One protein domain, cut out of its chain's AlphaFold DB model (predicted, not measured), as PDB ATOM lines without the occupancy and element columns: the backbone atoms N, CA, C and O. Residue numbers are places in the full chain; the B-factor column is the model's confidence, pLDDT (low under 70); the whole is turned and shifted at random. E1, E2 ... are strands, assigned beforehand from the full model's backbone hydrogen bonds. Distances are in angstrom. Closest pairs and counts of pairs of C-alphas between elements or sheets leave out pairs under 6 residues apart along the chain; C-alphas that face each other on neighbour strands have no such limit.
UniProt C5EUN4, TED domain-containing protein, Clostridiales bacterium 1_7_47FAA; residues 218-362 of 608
ATOM      1  N   ASN A 218     165.619 174.186 -37.839       84.12
ATOM      2  CA  ASN A 218     166.459 173.005 -37.675       84.12
ATOM      3  C   ASN A 218     165.558 171.835 -37.279       84.12
ATOM      4  O   ASN A 218     164.921 171.909 -36.231       84.12
ATOM      5  N   CYS A 219     165.486 170.798 -38.108       86.19
ATOM      6  CA  CYS A 219     164.565 169.684 -37.930       86.19
ATOM      7  C   CYS A 219     165.304 168.343 -37.886       86.19
ATOM      8  O   CYS A 219     166.298 168.140 -38.578       86.19
ATOM      9  N   CYS A 220     164.796 167.428 -37.065       87.62
ATOM     10  CA  CYS A 220     165.190 166.031 -37.012       87.62
ATOM     11  C   CYS A 220     163.923 165.182 -37.103       87.62
ATOM     12  O   CYS A 220     163.133 165.137 -36.162       87.62
ATOM     13  N   ASN A 221     163.722 164.523 -38.242       88.69
ATOM     14  CA  ASN A 221     162.647 163.556 -38.418       88.69
ATOM     15  C   ASN A 221     163.177 162.159 -38.062       88.69
ATOM     16  O   ASN A 221     164.122 161.680 -38.690       88.69
ATOM     17  N   LYS A 222     162.591 161.524 -37.041       87.94
ATOM     18  CA  LYS A 222     162.974 160.177 -36.583       87.94
ATOM     19  C   LYS A 222     162.163 159.063 -37.245       87.94
ATOM     20  O   LYS A 222     162.354 157.896 -36.914       87.94
ATOM     21  N   SER A 223     161.249 159.405 -38.148       84.44
ATOM     22  CA  SER A 223     160.377 158.433 -38.798       84.44
ATOM     23  C   SER A 223     161.180 157.507 -39.710       84.44
ATOM     24  O   SER A 223     161.949 157.966 -40.556       84.44
ATOM     25  N   THR A 224     160.976 156.199 -39.569       81.12
ATOM     26  CA  THR A 224     161.592 155.172 -40.411       81.12
ATOM     27  C   THR A 224     160.519 154.399 -41.157       81.12
ATOM     28  O   THR A 224     159.439 154.118 -40.642       81.12
ATOM     29  N   MET A 225     160.810 154.079 -42.412       79.50
ATOM     30  CA  MET A 225     159.880 153.382 -43.283       79.50
ATOM     31  C   MET A 225     160.273 151.887 -43.324       79.50
ATOM     32  O   MET A 225     161.430 151.602 -43.646       79.50
ATOM     33  N   PRO A 226     159.379 150.933 -42.991       76.88
ATOM     34  CA  PRO A 226     159.731 149.507 -42.866       76.88
ATOM     35  C   PRO A 226     160.233 148.910 -44.185       76.88
ATOM     36  O   PRO A 226     159.707 149.279 -45.214       76.88
ATOM     37  N   PRO A 227     161.180 147.969 -44.256       67.88
ATOM     38  CA  PRO A 227     161.622 147.419 -45.547       67.88
ATOM     39  C   PRO A 227     160.501 146.701 -46.319       67.88
ATOM     40  O   PRO A 227     160.459 146.790 -47.544       67.88
ATOM     41  N   ASP A 228     159.569 146.063 -45.610       68.31
ATOM     42  CA  ASP A 228     158.415 145.384 -46.194       68.31
ATOM     43  C   ASP A 228     157.356 146.406 -46.678       68.31
ATOM     44  O   ASP A 228     156.939 147.277 -45.905       68.31
ATOM     45  N   PRO A 229     156.920 146.352 -47.950       65.12
ATOM     46  CA  PRO A 229     155.856 147.204 -48.483       65.12
ATOM     47  C   PRO A 229     154.505 147.063 -47.758       65.12
ATOM     48  O   PRO A 229     153.756 148.046 -47.756       65.12
ATOM     49  N   GLY A 230     154.185 145.898 -47.181       65.94
ATOM     50  CA  GLY A 230     152.888 145.614 -46.541       65.94
ATOM     51  C   GLY A 230     152.821 145.920 -45.072       65.94
ATOM     52  O   GLY A 230     151.729 146.142 -44.540       65.94
ATOM     53  N   ALA A 231     153.997 146.030 -44.459       76.38
ATOM     54  CA  ALA A 231     154.110 146.313 -43.053       76.38
ATOM     55  C   ALA A 231     153.385 147.620 -42.687       76.38
ATOM     56  O   ALA A 231     153.438 148.614 -43.428       76.38
ATOM     57  N   PRO A 232     152.709 147.641 -41.528       83.75
ATOM     58  CA  PRO A 232     152.110 148.851 -40.990       83.75
ATOM     59  C   PRO A 232     153.177 149.946 -40.844       83.75
ATOM     60  O   PRO A 232     154.250 149.710 -40.288       83.75
ATOM     61  N   TYR A 233     152.902 151.146 -41.358       86.50
ATOM     62  CA  TYR A 233     153.827 152.277 -41.257       86.50
ATOM     63  C   TYR A 233     153.094 153.571 -40.931       86.50
ATOM     64  O   TYR A 233     151.942 153.769 -41.313       86.50
ATOM     65  N   PHE A 234     153.775 154.470 -40.231       91.25
ATOM     66  CA  PHE A 234     153.238 155.759 -39.819       91.25
ATOM     67  C   PHE A 234     154.405 156.728 -39.646       91.25
ATOM     68  O   PHE A 234     155.232 156.550 -38.755       91.25
ATOM     69  N   ILE A 235     154.528 157.693 -40.555       92.12
ATOM     70  CA  ILE A 235     155.717 158.544 -40.664       92.12
ATOM     71  C   ILE A 235     155.346 159.999 -40.950       92.12
ATOM     72  O   ILE A 235     154.349 160.276 -41.614       92.12
ATOM     73  N   PHE A 236     156.191 160.941 -40.531       92.44
ATOM     74  CA  PHE A 236     156.152 162.304 -41.064       92.44
ATOM     75  C   PHE A 236     156.810 162.361 -42.446       92.44
ATOM     76  O   PHE A 236     157.917 161.846 -42.636       92.44
ATOM     77  N   GLN A 237     156.164 163.035 -43.397       90.19
ATOM     78  CA  GLN A 237     156.718 163.317 -44.717       90.19
ATOM     79  C   GLN A 237     157.786 164.414 -44.617       90.19
ATOM     80  O   GLN A 237     157.493 165.599 -44.745       90.19
ATOM     81  N   GLY A 238     159.038 164.011 -44.400       86.62
ATOM     82  CA  GLY A 238     160.171 164.937 -44.350       86.62
ATOM     83  C   GLY A 238     160.104 165.914 -43.172       86.62
ATOM     84  O   GLY A 238     159.555 165.596 -42.119       86.62
ATOM     85  N   CYS A 239     160.728 167.076 -43.337       88.38
ATOM     86  CA  CYS A 239     160.730 168.166 -42.367       88.38
ATOM     87  C   CYS A 239     159.941 169.360 -42.922       88.38
ATOM     88  O   CYS A 239     160.066 169.623 -44.118       88.38
ATOM     89  N   PRO A 240     159.195 170.105 -42.082       88.88
ATOM     90  CA  PRO A 240     158.592 171.362 -42.515       88.88
ATOM     91  C   PRO A 240     159.695 172.358 -42.888       88.88
ATOM     92  O   PRO A 240     160.749 172.407 -42.243       88.88
ATOM     93  N   ASP A 241     159.448 173.168 -43.907       85.31
ATOM     94  CA  ASP A 241     160.404 174.132 -44.452       85.31
ATOM     95  C   ASP A 241     159.878 175.576 -44.451       85.31
ATOM     96  O   ASP A 241     160.616 176.506 -44.787       85.31
ATOM     97  N   GLU A 242     158.646 175.791 -43.985       86.00
ATOM     98  CA  GLU A 242     157.985 177.086 -43.982       86.00
ATOM     99  C   GLU A 242     157.660 177.594 -42.566       86.00
ATOM    100  O   GLU A 242     157.149 176.883 -41.695       86.00
ATOM    101  N   VAL A 243     157.929 178.889 -42.356       84.75
ATOM    102  CA  VAL A 243     157.525 179.639 -41.161       84.75
ATOM    103  C   VAL A 243     156.833 180.926 -41.588       84.75
ATOM    104  O   VAL A 243     157.439 181.781 -42.235       84.75
ATOM    105  N   ARG A 244     155.581 181.106 -41.170       82.38
ATOM    106  CA  ARG A 244     154.805 182.336 -41.375       82.38
ATOM    107  C   ARG A 244     154.486 182.990 -40.037       82.38
ATOM    108  O   ARG A 244     154.456 182.339 -38.998       82.38
ATOM    109  N   THR A 245     154.234 184.294 -40.052       75.88
ATOM    110  CA  THR A 245     153.711 185.013 -38.880       75.88
ATOM    111  C   THR A 245     152.307 185.510 -39.200       75.88
ATOM    112  O   THR A 245     152.145 186.287 -40.137       75.88
ATOM    113  N   VAL A 246     151.301 185.084 -38.433       71.75
ATOM    114  CA  VAL A 246     149.898 185.506 -38.591       71.75
ATOM    115  C   VAL A 246     149.381 185.958 -37.231       71.75
ATOM    116  O   VAL A 246     149.435 185.205 -36.260       71.75
ATOM    117  N   CYS A 247     148.925 187.211 -37.134       71.50
ATOM    118  CA  CYS A 247     148.345 187.785 -35.909       71.50
ATOM    119  C   CYS A 247     149.210 187.597 -34.640       71.50
ATOM    120  O   CYS A 247     148.691 187.368 -33.549       71.50
ATOM    121  N   GLY A 248     150.541 187.656 -34.777       67.94
ATOM    122  CA  GLY A 248     151.483 187.474 -33.663       67.94
ATOM    123  C   GLY A 248     151.742 186.018 -33.252       67.94
ATOM    124  O   GLY A 248     152.465 185.787 -32.285       67.94
ATOM    125  N   ARG A 249     151.193 185.035 -33.977       74.81
ATOM    126  CA  ARG A 249     151.534 183.611 -33.854       74.81
ATOM    127  C   ARG A 249     152.477 183.197 -34.973       74.81
ATOM    128  O   ARG A 249     152.401 183.716 -36.087       74.81
ATOM    129  N   MET A 250     153.352 182.248 -34.671       80.12
ATOM    130  CA  MET A 250     154.232 181.625 -35.648       80.12
ATOM    131  C   MET A 250     153.540 180.371 -36.181       80.12
ATOM    132  O   MET A 250     153.271 179.462 -35.403       80.12
ATOM    133  N   LEU A 251     153.221 180.339 -37.473       87.25
ATOM    134  CA  LEU A 251     152.758 179.132 -38.155       87.25
ATOM    135  C   LEU A 251     153.962 178.404 -38.730       87.25
ATOM    136  O   LEU A 251     154.751 179.000 -39.460       87.25
ATOM    137  N   ILE A 252     154.077 177.125 -38.406       89.44
ATOM    138  CA  ILE A 252     155.145 176.237 -38.853       89.44
ATOM    139  C   ILE A 252     154.496 175.131 -39.685       89.44
ATOM    140  O   ILE A 252     153.475 174.588 -39.267       89.44
ATOM    141  N   GLY A 253     155.054 174.798 -40.845       89.75
ATOM    142  CA  GLY A 253     154.535 173.727 -41.698       89.75
ATOM    143  C   GLY A 253     155.169 173.728 -43.094       89.75
ATOM    144  O   GLY A 253     156.251 174.291 -43.245       89.75
ATOM    145  N   PRO A 254     154.518 173.107 -44.092       92.06
ATOM    146  CA  PRO A 254     153.435 172.144 -43.904       92.06
ATOM    147  C   PRO A 254     153.959 170.859 -43.242       92.06
ATOM    148  O   PRO A 254     155.071 170.400 -43.500       92.06
ATOM    149  N   PHE A 255     153.147 170.271 -42.371       92.88
ATOM    150  CA  PHE A 255     153.317 168.912 -41.874       92.88
ATOM    151  C   PHE A 255     152.382 167.991 -42.636       92.88
ATOM    152  O   PHE A 255     151.245 168.356 -42.924       92.88
ATOM    153  N   LYS A 256     152.839 166.771 -42.908       93.31
ATOM    154  CA  LYS A 256     152.010 165.719 -43.485       93.31
ATOM    155  C   LYS A 256     152.422 164.377 -42.918       93.31
ATOM    156  O   LYS A 256     153.609 164.066 -42.852       93.31
ATOM    157  N   ILE A 257     151.439 163.599 -42.482       92.62
ATOM    158  CA  ILE A 257     151.645 162.245 -41.971       92.62
ATOM    159  C   ILE A 257     151.257 161.265 -43.072       92.62
ATOM    160  O   ILE A 257     150.183 161.388 -43.657       92.62
ATOM    161  N   LEU A 258     152.128 160.303 -43.357       90.31
ATOM    162  CA  LEU A 258     151.889 159.232 -44.319       90.31
ATOM    163  C   LEU A 258     151.737 157.908 -43.583       90.31
ATOM    164  O   LEU A 258     152.500 157.602 -42.667       90.31
ATOM    165  N   SER A 259     150.762 157.116 -44.014       88.00
ATOM    166  CA  SER A 259     150.475 155.800 -43.460       88.00
ATOM    167  C   SER A 259     149.705 154.949 -44.472       88.00
ATOM    168  O   SER A 259     149.106 155.486 -45.405       88.00
ATOM    169  N   ASN A 260     149.722 153.627 -44.300       81.94
ATOM    170  CA  ASN A 260     148.763 152.714 -44.935       81.94
ATOM    171  C   ASN A 260     147.430 152.626 -44.174       81.94
ATOM    172  O   ASN A 260     146.522 151.936 -44.627       81.94
ATOM    173  N   PHE A 261     147.295 153.339 -43.058       85.62
ATOM    174  CA  PHE A 261     146.030 153.533 -42.363       85.62
ATOM    175  C   PHE A 261     145.348 154.834 -42.788       85.62
ATOM    176  O   PHE A 261     145.986 155.779 -43.256       85.62
ATOM    177  N   THR A 262     144.041 154.901 -42.557       85.50
ATOM    178  CA  THR A 262     143.226 156.107 -42.732       85.50
ATOM    179  C   THR A 262     142.588 156.490 -41.404       85.50
ATOM    180  O   THR A 262     142.122 155.624 -40.668       85.50
ATOM    181  N   GLY A 263     142.518 157.782 -41.098       88.06
ATOM    182  CA  GLY A 263     141.883 158.274 -39.875       88.06
ATOM    183  C   GLY A 263     142.571 159.513 -39.321       88.06
ATOM    184  O   GLY A 263     143.374 160.148 -40.007       88.06
ATOM    185  N   GLN A 264     142.249 159.849 -38.076       91.69
ATOM    186  CA  GLN A 264     142.839 160.969 -37.345       91.69
ATOM    187  C   GLN A 264     143.797 160.429 -36.272       91.69
ATOM    188  O   GLN A 264     143.362 159.678 -35.396       91.69
ATOM    189  N   PRO A 265     145.098 160.753 -36.337       94.62
ATOM    190  CA  PRO A 265     146.046 160.418 -35.292       94.62
ATOM    191  C   PRO A 265     145.938 161.392 -34.118       94.62
ATOM    192  O   PRO A 265     145.481 162.523 -34.256       94.62
ATOM    193  N   GLN A 266     146.434 160.966 -32.963       94.88
ATOM    194  CA  GLN A 266     146.647 161.852 -31.828       94.88
ATOM    195  C   GLN A 266     147.986 162.563 -32.005       94.88
ATOM    196  O   GLN A 266     149.022 161.909 -32.129       94.88
ATOM    197  N   ILE A 267     147.976 163.897 -32.046       94.81
ATOM    198  CA  ILE A 267     149.180 164.711 -32.250       94.81
ATOM    199  C   ILE A 267     149.449 165.541 -30.998       94.81
ATOM    200  O   ILE A 267     148.654 166.397 -30.617       94.81
ATOM    201  N   THR A 268     150.616 165.332 -30.403       93.00
ATOM    202  CA  THR A 268     151.090 166.050 -29.219       93.00
ATOM    203  C   THR A 268     152.289 166.914 -29.587       93.00
ATOM    204  O   THR A 268     153.224 166.460 -30.247       93.00
ATOM    205  N   VAL A 269     152.276 168.171 -29.143       91.69
ATOM    206  CA  VAL A 269     153.327 169.155 -29.432       91.69
ATOM    207  C   VAL A 269     153.931 169.652 -28.124       91.69
ATOM    208  O   VAL A 269     153.336 170.467 -27.414       91.69
ATOM    209  N   THR A 270     155.140 169.188 -27.826       89.56
ATOM    210  CA  THR A 270     155.816 169.426 -26.547       89.56
ATOM    211  C   THR A 270     156.982 170.396 -26.731       89.56
ATOM    212  O   THR A 270     157.925 170.072 -27.454       89.56
ATOM    213  N   PRO A 271     156.979 171.579 -26.095       85.94
ATOM    214  CA  PRO A 271     158.106 172.499 -26.167       85.94
ATOM    215  C   PRO A 271     159.269 171.996 -25.295       85.94
ATOM    216  O   PRO A 271     159.059 171.459 -24.211       85.94
ATOM    217  N   PHE A 272     160.513 172.213 -25.730       79.56
ATOM    218  CA  PHE A 272     161.718 171.835 -24.965       79.56
ATOM    219  C   PHE A 272     161.949 172.720 -23.729       79.56
ATOM    220  O   PHE A 272     162.712 172.356 -22.836       79.56
ATOM    221  N   CYS A 273     161.331 173.900 -23.683       70.75
ATOM    222  CA  CYS A 273     161.452 174.847 -22.581       70.75
ATOM    223  C   CYS A 273     160.062 175.220 -22.068       70.75
ATOM    224  O   CYS A 273     159.152 175.455 -22.868       70.75
ATOM    225  N   SER A 274     159.914 175.320 -20.743       63.41
ATOM    226  CA  SER A 274     158.673 175.787 -20.124       63.41
ATOM    227  C   SER A 274     158.393 177.219 -20.572       63.41
ATOM    228  O   SER A 274     159.138 178.147 -20.263       63.41
ATOM    229  N   CYS A 275     157.335 177.376 -21.359       62.66
ATOM    230  CA  CYS A 275     156.900 178.654 -21.909       62.66
ATOM    231  C   CYS A 275     155.927 179.396 -20.968       62.66
ATOM    232  O   CYS A 275     155.419 180.449 -21.343       62.66
ATOM    233  N   GLY A 276     155.703 178.883 -19.750       64.88
ATOM    234  CA  GLY A 276     154.672 179.379 -18.834       64.88
ATOM    235  C   GLY A 276     153.252 179.140 -19.364       64.88
ATOM    236  O   GLY A 276     153.061 178.424 -20.349       64.88
ATOM    237  N   ASP A 277     152.266 179.766 -18.722       62.50
ATOM    238  CA  ASP A 277     150.829 179.556 -18.981       62.50
ATOM    239  C   ASP A 277     150.346 180.074 -20.357       62.50
ATOM    240  O   ASP A 277     149.220 179.807 -20.769       62.50
ATOM    241  N   ASP A 278     151.196 180.789 -21.103       64.62
ATOM    242  CA  ASP A 278     150.883 181.372 -22.417       64.62
ATOM    243  C   ASP A 278     151.171 180.440 -23.613       64.62
ATOM    244  O   ASP A 278     150.938 180.813 -24.774       64.62
ATOM    245  N   TYR A 279     151.690 179.232 -23.367       73.25
ATOM    246  CA  TYR A 279     151.915 178.252 -24.428       73.25
ATOM    247  C   TYR A 279     150.590 177.676 -24.918       73.25
ATOM    248  O   TYR A 279     149.875 176.985 -24.198       73.25
ATOM    249  N   SER A 280     150.285 177.933 -26.185       79.25
ATOM    250  CA  SER A 280     149.154 177.322 -26.870       79.25
ATOM    251  C   SER A 280     149.594 176.799 -28.224       79.25
ATOM    252  O   SER A 280     150.425 177.401 -28.914       79.25
ATOM    253  N   VAL A 281     149.005 175.665 -28.578       85.56
ATOM    254  CA  VAL A 281     149.186 174.994 -29.855       85.56
ATOM    255  C   VAL A 281     147.817 174.878 -30.485       85.56
ATOM    256  O   VAL A 281     146.867 174.437 -29.845       85.56
ATOM    257  N   THR A 282     147.719 175.291 -31.737       90.25
ATOM    258  CA  THR A 282     146.507 175.108 -32.533       90.25
ATOM    259  C   THR A 282     146.906 174.630 -33.918       90.25
ATOM    260  O   THR A 282     147.795 175.232 -34.527       90.25
ATOM    261  N   PHE A 283     146.258 173.578 -34.412       93.44
ATOM    262  CA  PHE A 283     146.450 173.117 -35.782       93.44
ATOM    263  C   PHE A 283     145.665 174.004 -36.745       93.44
ATOM    264  O   PHE A 283     144.609 174.530 -36.399       93.44
ATOM    265  N   MET A 284     146.221 174.226 -37.929       91.81
ATOM    266  CA  MET A 284     145.699 175.157 -38.925       91.81
ATOM    267  C   MET A 284     145.788 174.545 -40.321       91.81
ATOM    268  O   MET A 284     146.700 173.763 -40.594       91.81
ATOM    269  N   ASP A 285     144.879 174.917 -41.216       89.88
ATOM    270  CA  ASP A 285     145.034 174.646 -42.647       89.88
ATOM    271  C   ASP A 285     146.052 175.613 -43.287       89.88
ATOM    272  O   ASP A 285     146.598 176.510 -42.636       89.88
ATOM    273  N   PHE A 286     146.305 175.448 -44.587       85.56
ATOM    274  CA  PHE A 286     147.169 176.354 -45.354       85.56
ATOM    275  C   PHE A 286     146.703 177.824 -45.319       85.56
ATOM    276  O   PHE A 286     147.520 178.746 -45.400       85.56
ATOM    277  N   CYS A 287     145.395 178.050 -45.188       85.62
ATOM    278  CA  CYS A 287     144.774 179.371 -45.129       85.62
ATOM    279  C   CYS A 287     144.849 180.004 -43.726       85.62
ATOM    280  O   CYS A 287     144.551 181.190 -43.582       85.62
ATOM    281  N   GLY A 288     145.271 179.253 -42.703       82.69
ATOM    282  CA  GLY A 288     145.304 179.702 -41.313       82.69
ATOM    283  C   GLY A 288     143.971 179.556 -40.573       82.69
ATOM    284  O   GLY A 288     143.794 180.200 -39.538       82.69
ATOM    285  N   ASN A 289     143.038 178.747 -41.080       88.38
ATOM    286  CA  ASN A 289     141.815 178.386 -40.365       88.38
ATOM    287  C   ASN A 289     142.102 177.250 -39.374       88.38
ATOM    288  O   ASN A 289     142.817 176.313 -39.735       88.38
ATOM    289  N   PRO A 290     141.537 177.286 -38.153       89.81
ATOM    290  CA  PRO A 290     141.770 176.251 -37.156       89.81
ATOM    291  C   PRO A 290     141.214 174.897 -37.606       89.81
ATOM    292  O   PRO A 290     140.075 174.797 -38.058       89.81
ATOM    293  N   ILE A 291     142.016 173.853 -37.414       92.19
ATOM    294  CA  ILE A 291     141.636 172.448 -37.561       92.19
ATOM    295  C   ILE A 291     141.679 171.822 -36.165       92.19
ATOM    296  O   ILE A 291     142.625 172.063 -35.418       92.19
ATOM    297  N   ALA A 292     140.664 171.028 -35.813       89.12
ATOM    298  CA  ALA A 292     140.653 170.291 -34.550       89.12
ATOM    299  C   ALA A 292     141.684 169.152 -34.573       89.12
ATOM    300  O   ALA A 292     142.646 169.194 -33.813       89.12
ATOM    301  N   ASP A 293     141.539 168.221 -35.521       88.75
ATOM    302  CA  ASP A 293     142.377 167.025 -35.637       88.75
ATOM    303  C   ASP A 293     142.785 166.792 -37.103       88.75
ATOM    304  O   ASP A 293     141.937 166.428 -37.932       88.75
ATOM    305  N   PRO A 294     144.061 167.024 -37.466       93.00
ATOM    306  CA  PRO A 294     144.561 166.751 -38.811       93.00
ATOM    307  C   PRO A 294     144.417 165.272 -39.179       93.00
ATOM    308  O   PRO A 294     144.843 164.410 -38.421       93.00
ATOM    309  N   ALA A 295     143.864 164.953 -40.348       93.56
ATOM    310  CA  ALA A 295     143.784 163.569 -40.814       93.56
ATOM    311  C   ALA A 295     145.128 163.061 -41.372       93.56
ATOM    312  O   ALA A 295     145.958 163.827 -41.867       93.56
ATOM    313  N   ILE A 296     145.338 161.742 -41.363       91.62
ATOM    314  CA  ILE A 296     146.443 161.109 -42.098       91.62
ATOM    315  C   ILE A 296     146.338 161.491 -43.583       91.62
ATOM    316  O   ILE A 296     145.269 161.425 -44.184       91.62
ATOM    317  N   GLY A 297     147.457 161.898 -44.184       89.75
ATOM    318  CA  GLY A 297     147.531 162.370 -45.568       89.75
ATOM    319  C   GLY A 297     147.144 163.840 -45.770       89.75
ATOM    320  O   GLY A 297     147.450 164.388 -46.833       89.75
ATOM    321  N   GLN A 298     146.541 164.496 -44.773       92.50
ATOM    322  CA  GLN A 298     146.225 165.923 -44.803       92.50
ATOM    323  C   GLN A 298     147.468 166.761 -44.483       92.50
ATOM    324  O   GLN A 298     148.236 166.443 -43.574       92.50
ATOM    325  N   GLU A 299     147.655 167.855 -45.223       94.06
ATOM    326  CA  GLU A 299     148.637 168.879 -44.866       94.06
ATOM    327  C   GLU A 299     148.076 169.793 -43.778       94.06
ATOM    328  O   GLU A 299     146.943 170.270 -43.876       94.06
ATOM    329  N   PHE A 300     148.874 170.060 -42.750       94.69
ATOM    330  CA  PHE A 300     148.497 170.949 -41.658       94.69
ATOM    331  C   PHE A 300     149.672 171.809 -41.197       94.69
ATOM    332  O   PHE A 300     150.841 171.488 -41.403       94.69
ATOM    333  N   TYR A 301     149.351 172.914 -40.544       93.75
ATOM    334  CA  TYR A 301     150.294 173.838 -39.937       93.75
ATOM    335  C   TYR A 301     150.099 173.844 -38.425       93.75
ATOM    336  O   TYR A 301     148.991 173.675 -37.920       93.75
ATOM    337  N   ILE A 302     151.180 174.071 -37.686       92.69
ATOM    338  CA  ILE A 302     151.147 174.233 -36.235       92.69
ATOM    339  C   ILE A 302     151.347 175.713 -35.935       92.69
ATOM    340  O   ILE A 302     152.409 176.273 -36.212       92.69
ATOM    341  N   ALA A 303     150.330 176.357 -35.367       89.38
ATOM    342  CA  ALA A 303     150.454 177.710 -34.847       89.38
ATOM    343  C   ALA A 303     150.894 177.661 -33.380       89.38
ATOM    344  O   ALA A 303     150.183 177.119 -32.533       89.38
ATOM    345  N   VAL A 304     152.045 178.268 -33.091       85.50
ATOM    346  CA  VAL A 304     152.603 178.396 -31.740       85.50
ATOM    347  C   VAL A 304     152.785 179.860 -31.358       85.50
ATOM    348  O   VAL A 304     153.166 180.710 -32.174       85.50
ATOM    349  N   ARG A 305     152.539 180.169 -30.085       77.06
ATOM    350  CA  ARG A 305     152.965 181.432 -29.477       77.06
ATOM    351  C   ARG A 305     154.373 181.235 -28.909       77.06
ATOM    352  O   ARG A 305     154.564 180.455 -27.985       77.06
ATOM    353  N   ALA A 306     155.366 181.908 -29.490       66.12
ATOM    354  CA  ALA A 306     156.751 181.808 -29.037       66.12
ATOM    355  C   ALA A 306     157.020 182.776 -27.873       66.12
ATOM    356  O   ALA A 306     156.769 183.973 -27.997       66.12
ATOM    357  N   CYS A 307     157.584 182.274 -26.772       62.44
ATOM    358  CA  CYS A 307     157.978 183.103 -25.624       62.44
ATOM    359  C   CYS A 307     159.367 183.751 -25.797       62.44
ATOM    360  O   CYS A 307     159.714 184.690 -25.085       62.44
ATOM    361  N   GLN A 308     160.172 183.271 -26.753       64.69
ATOM    362  CA  GLN A 308     161.518 183.768 -27.050       64.69
ATOM    363  C   GLN A 308     161.759 183.889 -28.564       64.69
ATOM    364  O   GLN A 308     160.922 183.522 -29.385       64.69
ATOM    365  N   LYS A 309     162.935 184.406 -28.956       68.50
ATOM    366  CA  LYS A 309     163.363 184.504 -30.370       68.50
ATOM    367  C   LYS A 309     163.568 183.144 -31.041       68.50
ATOM    368  O   LYS A 309     163.695 183.095 -32.260       68.50
ATOM    369  N   GLN A 310     163.635 182.079 -30.256       74.69
ATOM    370  CA  GLN A 310     163.780 180.712 -30.713       74.69
ATOM    371  C   GLN A 310     162.787 179.846 -29.945       74.69
ATOM    372  O   GLN A 310     162.616 180.031 -28.741       74.69
ATOM    373  N   ILE A 311     162.143 178.914 -30.637       80.06
ATOM    374  CA  ILE A 311     161.323 177.876 -30.017       80.06
ATOM    375  C   ILE A 311     161.791 176.525 -30.533       80.06
ATOM    376  O   ILE A 311     161.977 176.349 -31.733       80.06
ATOM    377  N   CYS A 312     162.005 175.589 -29.620       85.81
ATOM    378  CA  CYS A 312     162.255 174.196 -29.947       85.81
ATOM    379  C   CYS A 312     161.098 173.370 -29.408       85.81
ATOM    380  O   CYS A 312     160.688 173.567 -28.262       85.81
ATOM    381  N   LEU A 313     160.580 172.456 -30.219       88.62
ATOM    382  CA  LEU A 313     159.472 171.584 -29.865       88.62
ATOM    383  C   LEU A 313     159.625 170.203 -30.508       88.62
ATOM    384  O   LEU A 313     160.295 170.047 -31.532       88.62
ATOM    385  N   THR A 314     159.016 169.208 -29.882       91.81
ATOM    386  CA  THR A 314     158.857 167.855 -30.407       91.81
ATOM    387  C   THR A 314     157.401 167.675 -30.797       91.81
ATOM    388  O   THR A 314     156.507 167.952 -30.000       91.81
ATOM    389  N   VAL A 315     157.168 167.222 -32.023       94.25
ATOM    390  CA  VAL A 315     155.861 166.791 -32.510       94.25
ATOM    391  C   VAL A 315     155.859 165.273 -32.499       94.25
ATOM    392  O   VAL A 315     156.629 164.639 -33.223       94.25
ATOM    393  N   THR A 316     154.999 164.696 -31.674       94.94
ATOM    394  CA  THR A 316     154.771 163.256 -31.620       94.94
ATOM    395  C   THR A 316     153.370 162.990 -32.134       94.94
ATOM    396  O   THR A 316     152.413 163.579 -31.642       94.94
ATOM    397  N   ALA A 317     153.247 162.108 -33.115       95.12
ATOM    398  CA  ALA A 317     151.963 161.608 -33.572       95.12
ATOM    399  C   ALA A 317     151.856 160.122 -33.225       95.12
ATOM    400  O   ALA A 317     152.829 159.380 -33.388       95.12
ATOM    401  N   SER A 318     150.694 159.684 -32.758       95.00
ATOM    402  CA  SER A 318     150.389 158.277 -32.517       95.00
ATOM    403  C   SER A 318     149.065 157.885 -33.158       95.00
ATOM    404  O   SER A 318     148.129 158.681 -33.253       95.00
ATOM    405  N   TYR A 319     148.991 156.642 -33.617       93.75
ATOM    406  CA  TYR A 319     147.780 156.073 -34.188       93.75
ATOM    407  C   TYR A 319     147.694 154.593 -33.836       93.75
ATOM    408  O   TYR A 319     148.683 153.869 -33.948       93.75
ATOM    409  N   THR A 320     146.509 154.150 -33.425       91.50
ATOM    410  CA  THR A 320     146.212 152.736 -33.197       91.50
ATOM    411  C   THR A 320     145.244 152.277 -34.275       91.50
ATOM    412  O   THR A 320     144.147 152.818 -34.391       91.50
ATOM    413  N   GLY A 321     145.664 151.292 -35.064       86.94
ATOM    414  CA  GLY A 321     144.850 150.666 -36.101       86.94
ATOM    415  C   GLY A 321     144.911 149.148 -36.000       86.94
ATOM    416  O   GLY A 321     145.749 148.605 -35.288       86.94
ATOM    417  N   THR A 322     144.032 148.459 -36.713       87.75
ATOM    418  CA  THR A 322     144.025 146.992 -36.810       87.75
ATOM    419  C   THR A 322     144.666 146.553 -38.119       87.75
ATOM    420  O   THR A 322     144.350 147.109 -39.173       87.75
ATOM    421  N   ILE A 323     145.559 145.566 -38.064       88.31
ATOM    422  CA  ILE A 323     146.167 144.962 -39.258       88.31
ATOM    423  C   ILE A 323     145.547 143.605 -39.571       88.31
ATOM    424  O   ILE A 323     145.100 142.887 -38.674       88.31
ATOM    425  N   THR A 324     145.591 143.229 -40.847       90.19
ATOM    426  CA  THR A 324     145.221 141.886 -41.282       90.19
ATOM    427  C   THR A 324     146.416 140.936 -41.115       90.19
ATOM    428  O   THR A 324     147.481 141.142 -41.693       90.19
ATOM    429  N   ARG A 325     146.265 139.870 -40.332       91.25
ATOM    430  CA  ARG A 325     147.237 138.777 -40.220       91.25
ATOM    431  C   ARG A 325     146.941 137.729 -41.273       91.25
ATOM    432  O   ARG A 325     145.875 137.123 -41.240       91.25
ATOM    433  N   VAL A 326     147.881 137.496 -42.176       93.75
ATOM    434  CA  VAL A 326     147.847 136.387 -43.129       93.75
ATOM    435  C   VAL A 326     148.589 135.215 -42.509       93.75
ATOM    436  O   VAL A 326     149.773 135.322 -42.202       93.75
ATOM    437  N   ILE A 327     147.887 134.107 -42.308       94.19
ATOM    438  CA  ILE A 327     148.392 132.935 -41.601       94.19
ATOM    439  C   ILE A 327     148.462 131.777 -42.590       94.19
ATOM    440  O   ILE A 327     147.459 131.422 -43.211       94.19
ATOM    441  N   SER A 328     149.647 131.189 -42.718       95.75
ATOM    442  CA  SER A 328     149.858 129.901 -43.373       95.75
ATOM    443  C   SER A 328     149.980 128.808 -42.320       95.75
ATOM    444  O   SER A 328     150.627 129.004 -41.288       95.75
ATOM    445  N   MET A 329     149.344 127.668 -42.562       95.25
ATOM    446  CA  MET A 329     149.279 126.565 -41.612       95.25
ATOM    447  C   MET A 329     149.551 125.233 -42.299       95.25
ATOM    448  O   MET A 329     149.244 125.043 -43.475       95.25
ATOM    449  N   GLU A 330     150.096 124.299 -41.534       94.25
ATOM    450  CA  GLU A 330     150.424 122.944 -41.961       94.25
ATOM    451  C   GLU A 330     149.691 121.938 -41.068       94.25
ATOM    452  O   GLU A 330     149.481 122.189 -39.873       94.25
ATOM    453  N   ALA A 331     149.261 120.818 -41.647       93.62
ATOM    454  CA  ALA A 331     148.572 119.776 -40.903       93.62
ATOM    455  C   ALA A 331     149.530 119.112 -39.901       93.62
ATOM    456  O   ALA A 331     150.667 118.782 -40.229       93.62
ATOM    457  N   GLN A 332     149.060 118.858 -38.680       90.56
ATOM    458  CA  GLN A 332     149.856 118.137 -37.678       90.56
ATOM    459  C   GLN A 332     149.813 116.613 -37.878       90.56
ATOM    460  O   GLN A 332     150.646 115.883 -37.339       90.56
ATOM    461  N   SER A 333     148.821 116.117 -38.620       82.00
ATOM    462  CA  SER A 333     148.675 114.693 -38.911       82.00
ATOM    463  C   SER A 333     149.594 114.268 -40.051       82.00
ATOM    464  O   SER A 333     149.610 114.896 -41.102       82.00
ATOM    465  N   THR A 334     150.282 113.141 -39.872       70.19
ATOM    466  CA  THR A 334     151.063 112.471 -40.926       70.19
ATOM    467  C   THR A 334     150.305 111.315 -41.586       70.19
ATOM    468  O   THR A 334     150.873 110.594 -42.403       70.19
ATOM    469  N   ALA A 335     149.040 111.089 -41.206       70.88
ATOM    470  CA  ALA A 335     148.265 109.932 -41.658       70.88
ATOM    471  C   ALA A 335     147.865 110.012 -43.140       70.88
ATOM    472  O   ALA A 335     147.739 108.981 -43.796       70.88
ATOM    473  N   LEU A 336     147.671 111.229 -43.651       73.88
ATOM    474  CA  LEU A 336     147.398 111.537 -45.053       73.88
ATOM    475  C   LEU A 336     148.282 112.713 -45.469       73.88
ATOM    476  O   LEU A 336     148.718 113.489 -44.615       73.88
ATOM    477  N   ASN A 337     148.548 112.839 -46.768       82.50
ATOM    478  CA  ASN A 337     149.323 113.945 -47.323       82.50
ATOM    479  C   ASN A 337     148.452 115.208 -47.398       82.50
ATOM    480  O   ASN A 337     148.095 115.653 -48.486       82.50
ATOM    481  N   TYR A 338     148.033 115.724 -46.239       87.81
ATOM    482  CA  TYR A 338     147.157 116.885 -46.161       87.81
ATOM    483  C   TYR A 338     147.866 118.147 -46.650       87.81
ATOM    484  O   TYR A 338     148.988 118.448 -46.246       87.81
ATOM    485  N   GLN A 339     147.173 118.905 -47.490       90.19
ATOM    486  CA  GLN A 339     147.671 120.152 -48.053       90.19
ATOM    487  C   GLN A 339     147.860 121.237 -46.976       90.19
ATOM    488  O   GLN A 339     147.014 121.384 -46.089       90.19
ATOM    489  N   PRO A 340     148.905 122.075 -47.071       93.94
ATOM    490  CA  PRO A 340     148.973 123.309 -46.300       93.94
ATOM    491  C   PRO A 340     147.798 124.234 -46.636       93.94
ATOM    492  O   PRO A 340     147.299 124.247 -47.767       93.94
ATOM    493  N   ILE A 341     147.380 125.046 -45.668       94.88
ATOM    494  CA  ILE A 341     146.263 125.984 -45.819       94.88
ATOM    495  C   ILE A 341     146.679 127.426 -45.525       94.88
ATOM    496  O   ILE A 341     147.640 127.683 -44.801       94.88
ATOM    497  N   GLY A 342     145.929 128.379 -46.075       94.88
ATOM    498  CA  GLY A 342     146.105 129.809 -45.843       94.88
ATOM    499  C   GLY A 342     144.793 130.491 -45.475       94.88
ATOM    500  O   GLY A 342     143.745 130.185 -46.036       94.88
ATOM    501  N   THR A 343     144.832 131.444 -44.548       93.00
ATOM    502  CA  THR A 343     143.673 132.280 -44.190       93.00
ATOM    503  C   THR A 343     144.129 133.647 -43.657       93.00
ATOM    504  O   THR A 343     145.327 133.888 -43.500       93.00
ATOM    505  N   SER A 344     143.205 134.580 -43.437       92.69
ATOM    506  CA  SER A 344     143.501 135.968 -43.047       92.69
ATOM    507  C   SER A 344     142.561 136.464 -41.945       92.69
ATOM    508  O   SER A 344     141.392 136.105 -41.963       92.69
ATOM    509  N   PHE A 345     143.020 137.275 -40.979       88.75
ATOM    510  CA  PHE A 345     142.214 137.777 -39.842       88.75
ATOM    511  C   PHE A 345     142.518 139.231 -39.475       88.75
ATOM    512  O   PHE A 345     143.674 139.626 -39.524       88.75
ATOM    513  N   ASP A 346     141.534 139.994 -39.000       78.56
ATOM    514  CA  ASP A 346     141.683 141.413 -38.617       78.56
ATOM    515  C   ASP A 346     141.925 141.609 -37.111       78.56
ATOM    516  O   ASP A 346     141.249 142.390 -36.443       78.56
ATOM    517  N   ASP A 347     142.880 140.874 -36.549       69.38
ATOM    518  CA  ASP A 347     142.899 140.644 -35.098       69.38
ATOM    519  C   ASP A 347     143.990 141.392 -34.324       69.38
ATOM    520  O   ASP A 347     143.987 141.352 -33.094       69.38
ATOM    521  N   GLU A 348     144.954 142.035 -34.988       79.31
ATOM    522  CA  GLU A 348     146.098 142.614 -34.277       79.31
ATOM    523  C   GLU A 348     146.026 144.147 -34.240       79.31
ATOM    524  O   GLU A 348     146.223 144.807 -35.266       79.31
ATOM    525  N   PRO A 349     145.725 144.750 -33.072       87.50
ATOM    526  CA  PRO A 349     145.845 146.185 -32.904       87.50
ATOM    527  C   PRO A 349     147.325 146.557 -32.849       87.50
ATOM    528  O   PRO A 349     148.067 146.126 -31.967       87.50
ATOM    529  N   VAL A 350     147.750 147.417 -33.763       88.69
ATOM    530  CA  VAL A 350     149.100 147.966 -33.797       88.69
ATOM    531  C   VAL A 350     149.029 149.441 -33.453       88.69
ATOM    532  O   VAL A 350     148.266 150.204 -34.046       88.69
ATOM    533  N   THR A 351     149.847 149.850 -32.487       91.69
ATOM    534  CA  THR A 351     150.056 151.265 -32.179       91.69
ATOM    535  C   THR A 351     151.356 151.717 -32.817       91.69
ATOM    536  O   THR A 351     152.426 151.203 -32.497       91.69
ATOM    537  N   LEU A 352     151.253 152.686 -33.716       92.00
ATOM    538  CA  LEU A 352     152.384 153.273 -34.411       92.00
ATOM    539  C   LEU A 352     152.624 154.691 -33.914       92.00
ATOM    540  O   LEU A 352     151.683 155.429 -33.615       92.00
ATOM    541  N   THR A 353     153.893 155.080 -33.853       93.81
ATOM    542  CA  THR A 353     154.307 156.417 -33.434       93.81
ATOM    543  C   THR A 353     155.297 157.007 -34.428       93.81
ATOM    544  O   THR A 353     156.173 156.321 -34.950       93.81
ATOM    545  N   ALA A 354     155.152 158.303 -34.688       94.12
ATOM    546  CA  ALA A 354     156.090 159.099 -35.463       94.12
ATOM    547  C   ALA A 354     156.538 160.291 -34.620       94.12
ATOM    548  O   ALA A 354     155.729 160.912 -33.927       94.12
ATOM    549  N   GLU A 355     157.822 160.633 -34.689       93.94
ATOM    550  CA  GLU A 355     158.391 161.752 -33.941       93.94
ATOM    551  C   GLU A 355     159.219 162.655 -34.855       93.94
ATOM    552  O   GLU A 355     160.023 162.193 -35.673       93.94
ATOM    553  N   LEU A 356     159.037 163.961 -34.676       92.38
ATOM    554  CA  LEU A 356     159.780 164.999 -35.367       92.38
ATOM    555  C   LEU A 356     160.154 166.117 -34.388       92.38
ATOM    556  O   LEU A 356     159.295 166.736 -33.766       92.38
ATOM    557  N   CYS A 357     161.448 166.402 -34.263       89.81
ATOM    558  CA  CYS A 357     161.960 167.516 -33.468       89.81
ATOM    559  C   CYS A 357     162.210 168.719 -34.371       89.81
ATOM    560  O   CYS A 357     162.792 168.568 -35.444       89.81
ATOM    561  N   LEU A 358     161.841 169.920 -33.930       89.44
ATOM    562  CA  LEU A 358     162.076 171.149 -34.681       89.44
ATOM    563  C   LEU A 358     162.445 172.327 -33.784       89.44
ATOM    564  O   LEU A 358     161.854 172.546 -32.733       89.44
ATOM    565  N   CYS A 359     163.414 173.113 -34.234       86.38
ATOM    566  CA  CYS A 359     163.841 174.363 -33.630       86.38
ATOM    567  C   CYS A 359     163.710 175.482 -34.653       86.38
ATOM    568  O   CYS A 359     164.382 175.464 -35.683       86.38
ATOM    569  N   VAL A 360     162.884 176.477 -34.354       83.75
ATOM    570  CA  VAL A 360     162.616 177.608 -35.236       83.75
ATOM    571  C   VAL A 360     163.182 178.884 -34.634       83.75
ATOM    572  O   VAL A 360     162.898 179.223 -33.487       83.75
ATOM    573  N   ASN A 361     163.969 179.608 -35.425       77.75
ATOM    574  CA  ASN A 361     164.481 180.930 -35.094       77.75
ATOM    575  C   ASN A 361     163.607 182.003 -35.747       77.75
ATOM    576  O   ASN A 361     163.562 182.124 -36.972       77.75
ATOM    577  N   SER A 362     162.979 182.851 -34.936       64.56
ATOM    578  CA  SER A 362     162.356 184.083 -35.407       64.56
ATOM    579  C   SER A 362     163.460 185.038 -35.865       64.56
ATOM    580  O   SER A 362     164.113 185.714 -35.061       64.56
TER     581      SER A 362
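This is residues 218 to 362 of the 608 residues of the protein "TED domain-containing protein" of Clostridiales bacterium 1_7_47FAA (UniProt C5EUN4). Two small, strongly twisted sheets form a sandwich, and the hairpin of E8 and E9 runs on from it as a long two-strand arm that makes the length; its tip, residues 332 to 337, stands free. One sheet runs E1 E9 E8 E5, all antiparallel; the other, branched, holds E2, E3, E4, E6 and E7. The printed part has 145 residues with nine named strands, E1 to E9 in chain order, and no named helix: the class is all strand. It is loose, with a radius of gyration of the C-alphas of 21.1 A, and spans 77 by 26 by 25 A.

Find C-alpha 310 at (163.780, 180.712, -30.713); from there E8, residues 310 to 331, runs 63.6 A. E9, residues 341 to 361, bends by 55 degrees at residue 347 and spans 58.9 A, ending at (164.481, 180.930, -35.094). E1 is residues 218 to 221, E5 residues 266 to 271. For the other sheet, find E2 at residues 234 to 236, E3 at 242 to 246, E4 at 249 to 259, 29.4 A long, E6 at 281 to 284 and E7 at 299 to 304.

Within hydrogen-bond range, look for N 313 and O 358, 2.8 A, between E8 and E9. Edge strand E1 has N 220 and O 357 of E9 at 2.8 A; edge strand E5 has N 268 and O 316 of E8 at 2.8 A. E2 and E3 lie on one side of E4, E7 on the other. Antiparallel pairs here include N 235 and O 258, 2.9 A, N 244 and O 251, 2.8 A, N 302 and O 252, 2.8 A, and N 284 of E6 and O 301, 2.8 A. Between the sheets, the closest C-alphas of E2 and E9 are those of Ile 235 and Ala 354, 5.2 A.

The C-alphas farthest apart, of Cys 247 and Ala 335, are 78.1 A apart. The printed part has no cut. The links E1 to E2 and E6 to E7 are long. Low pLDDT, under 70, marks residues 227 to 230, 248, 274 to 278, 306 to 309, 347 and 362.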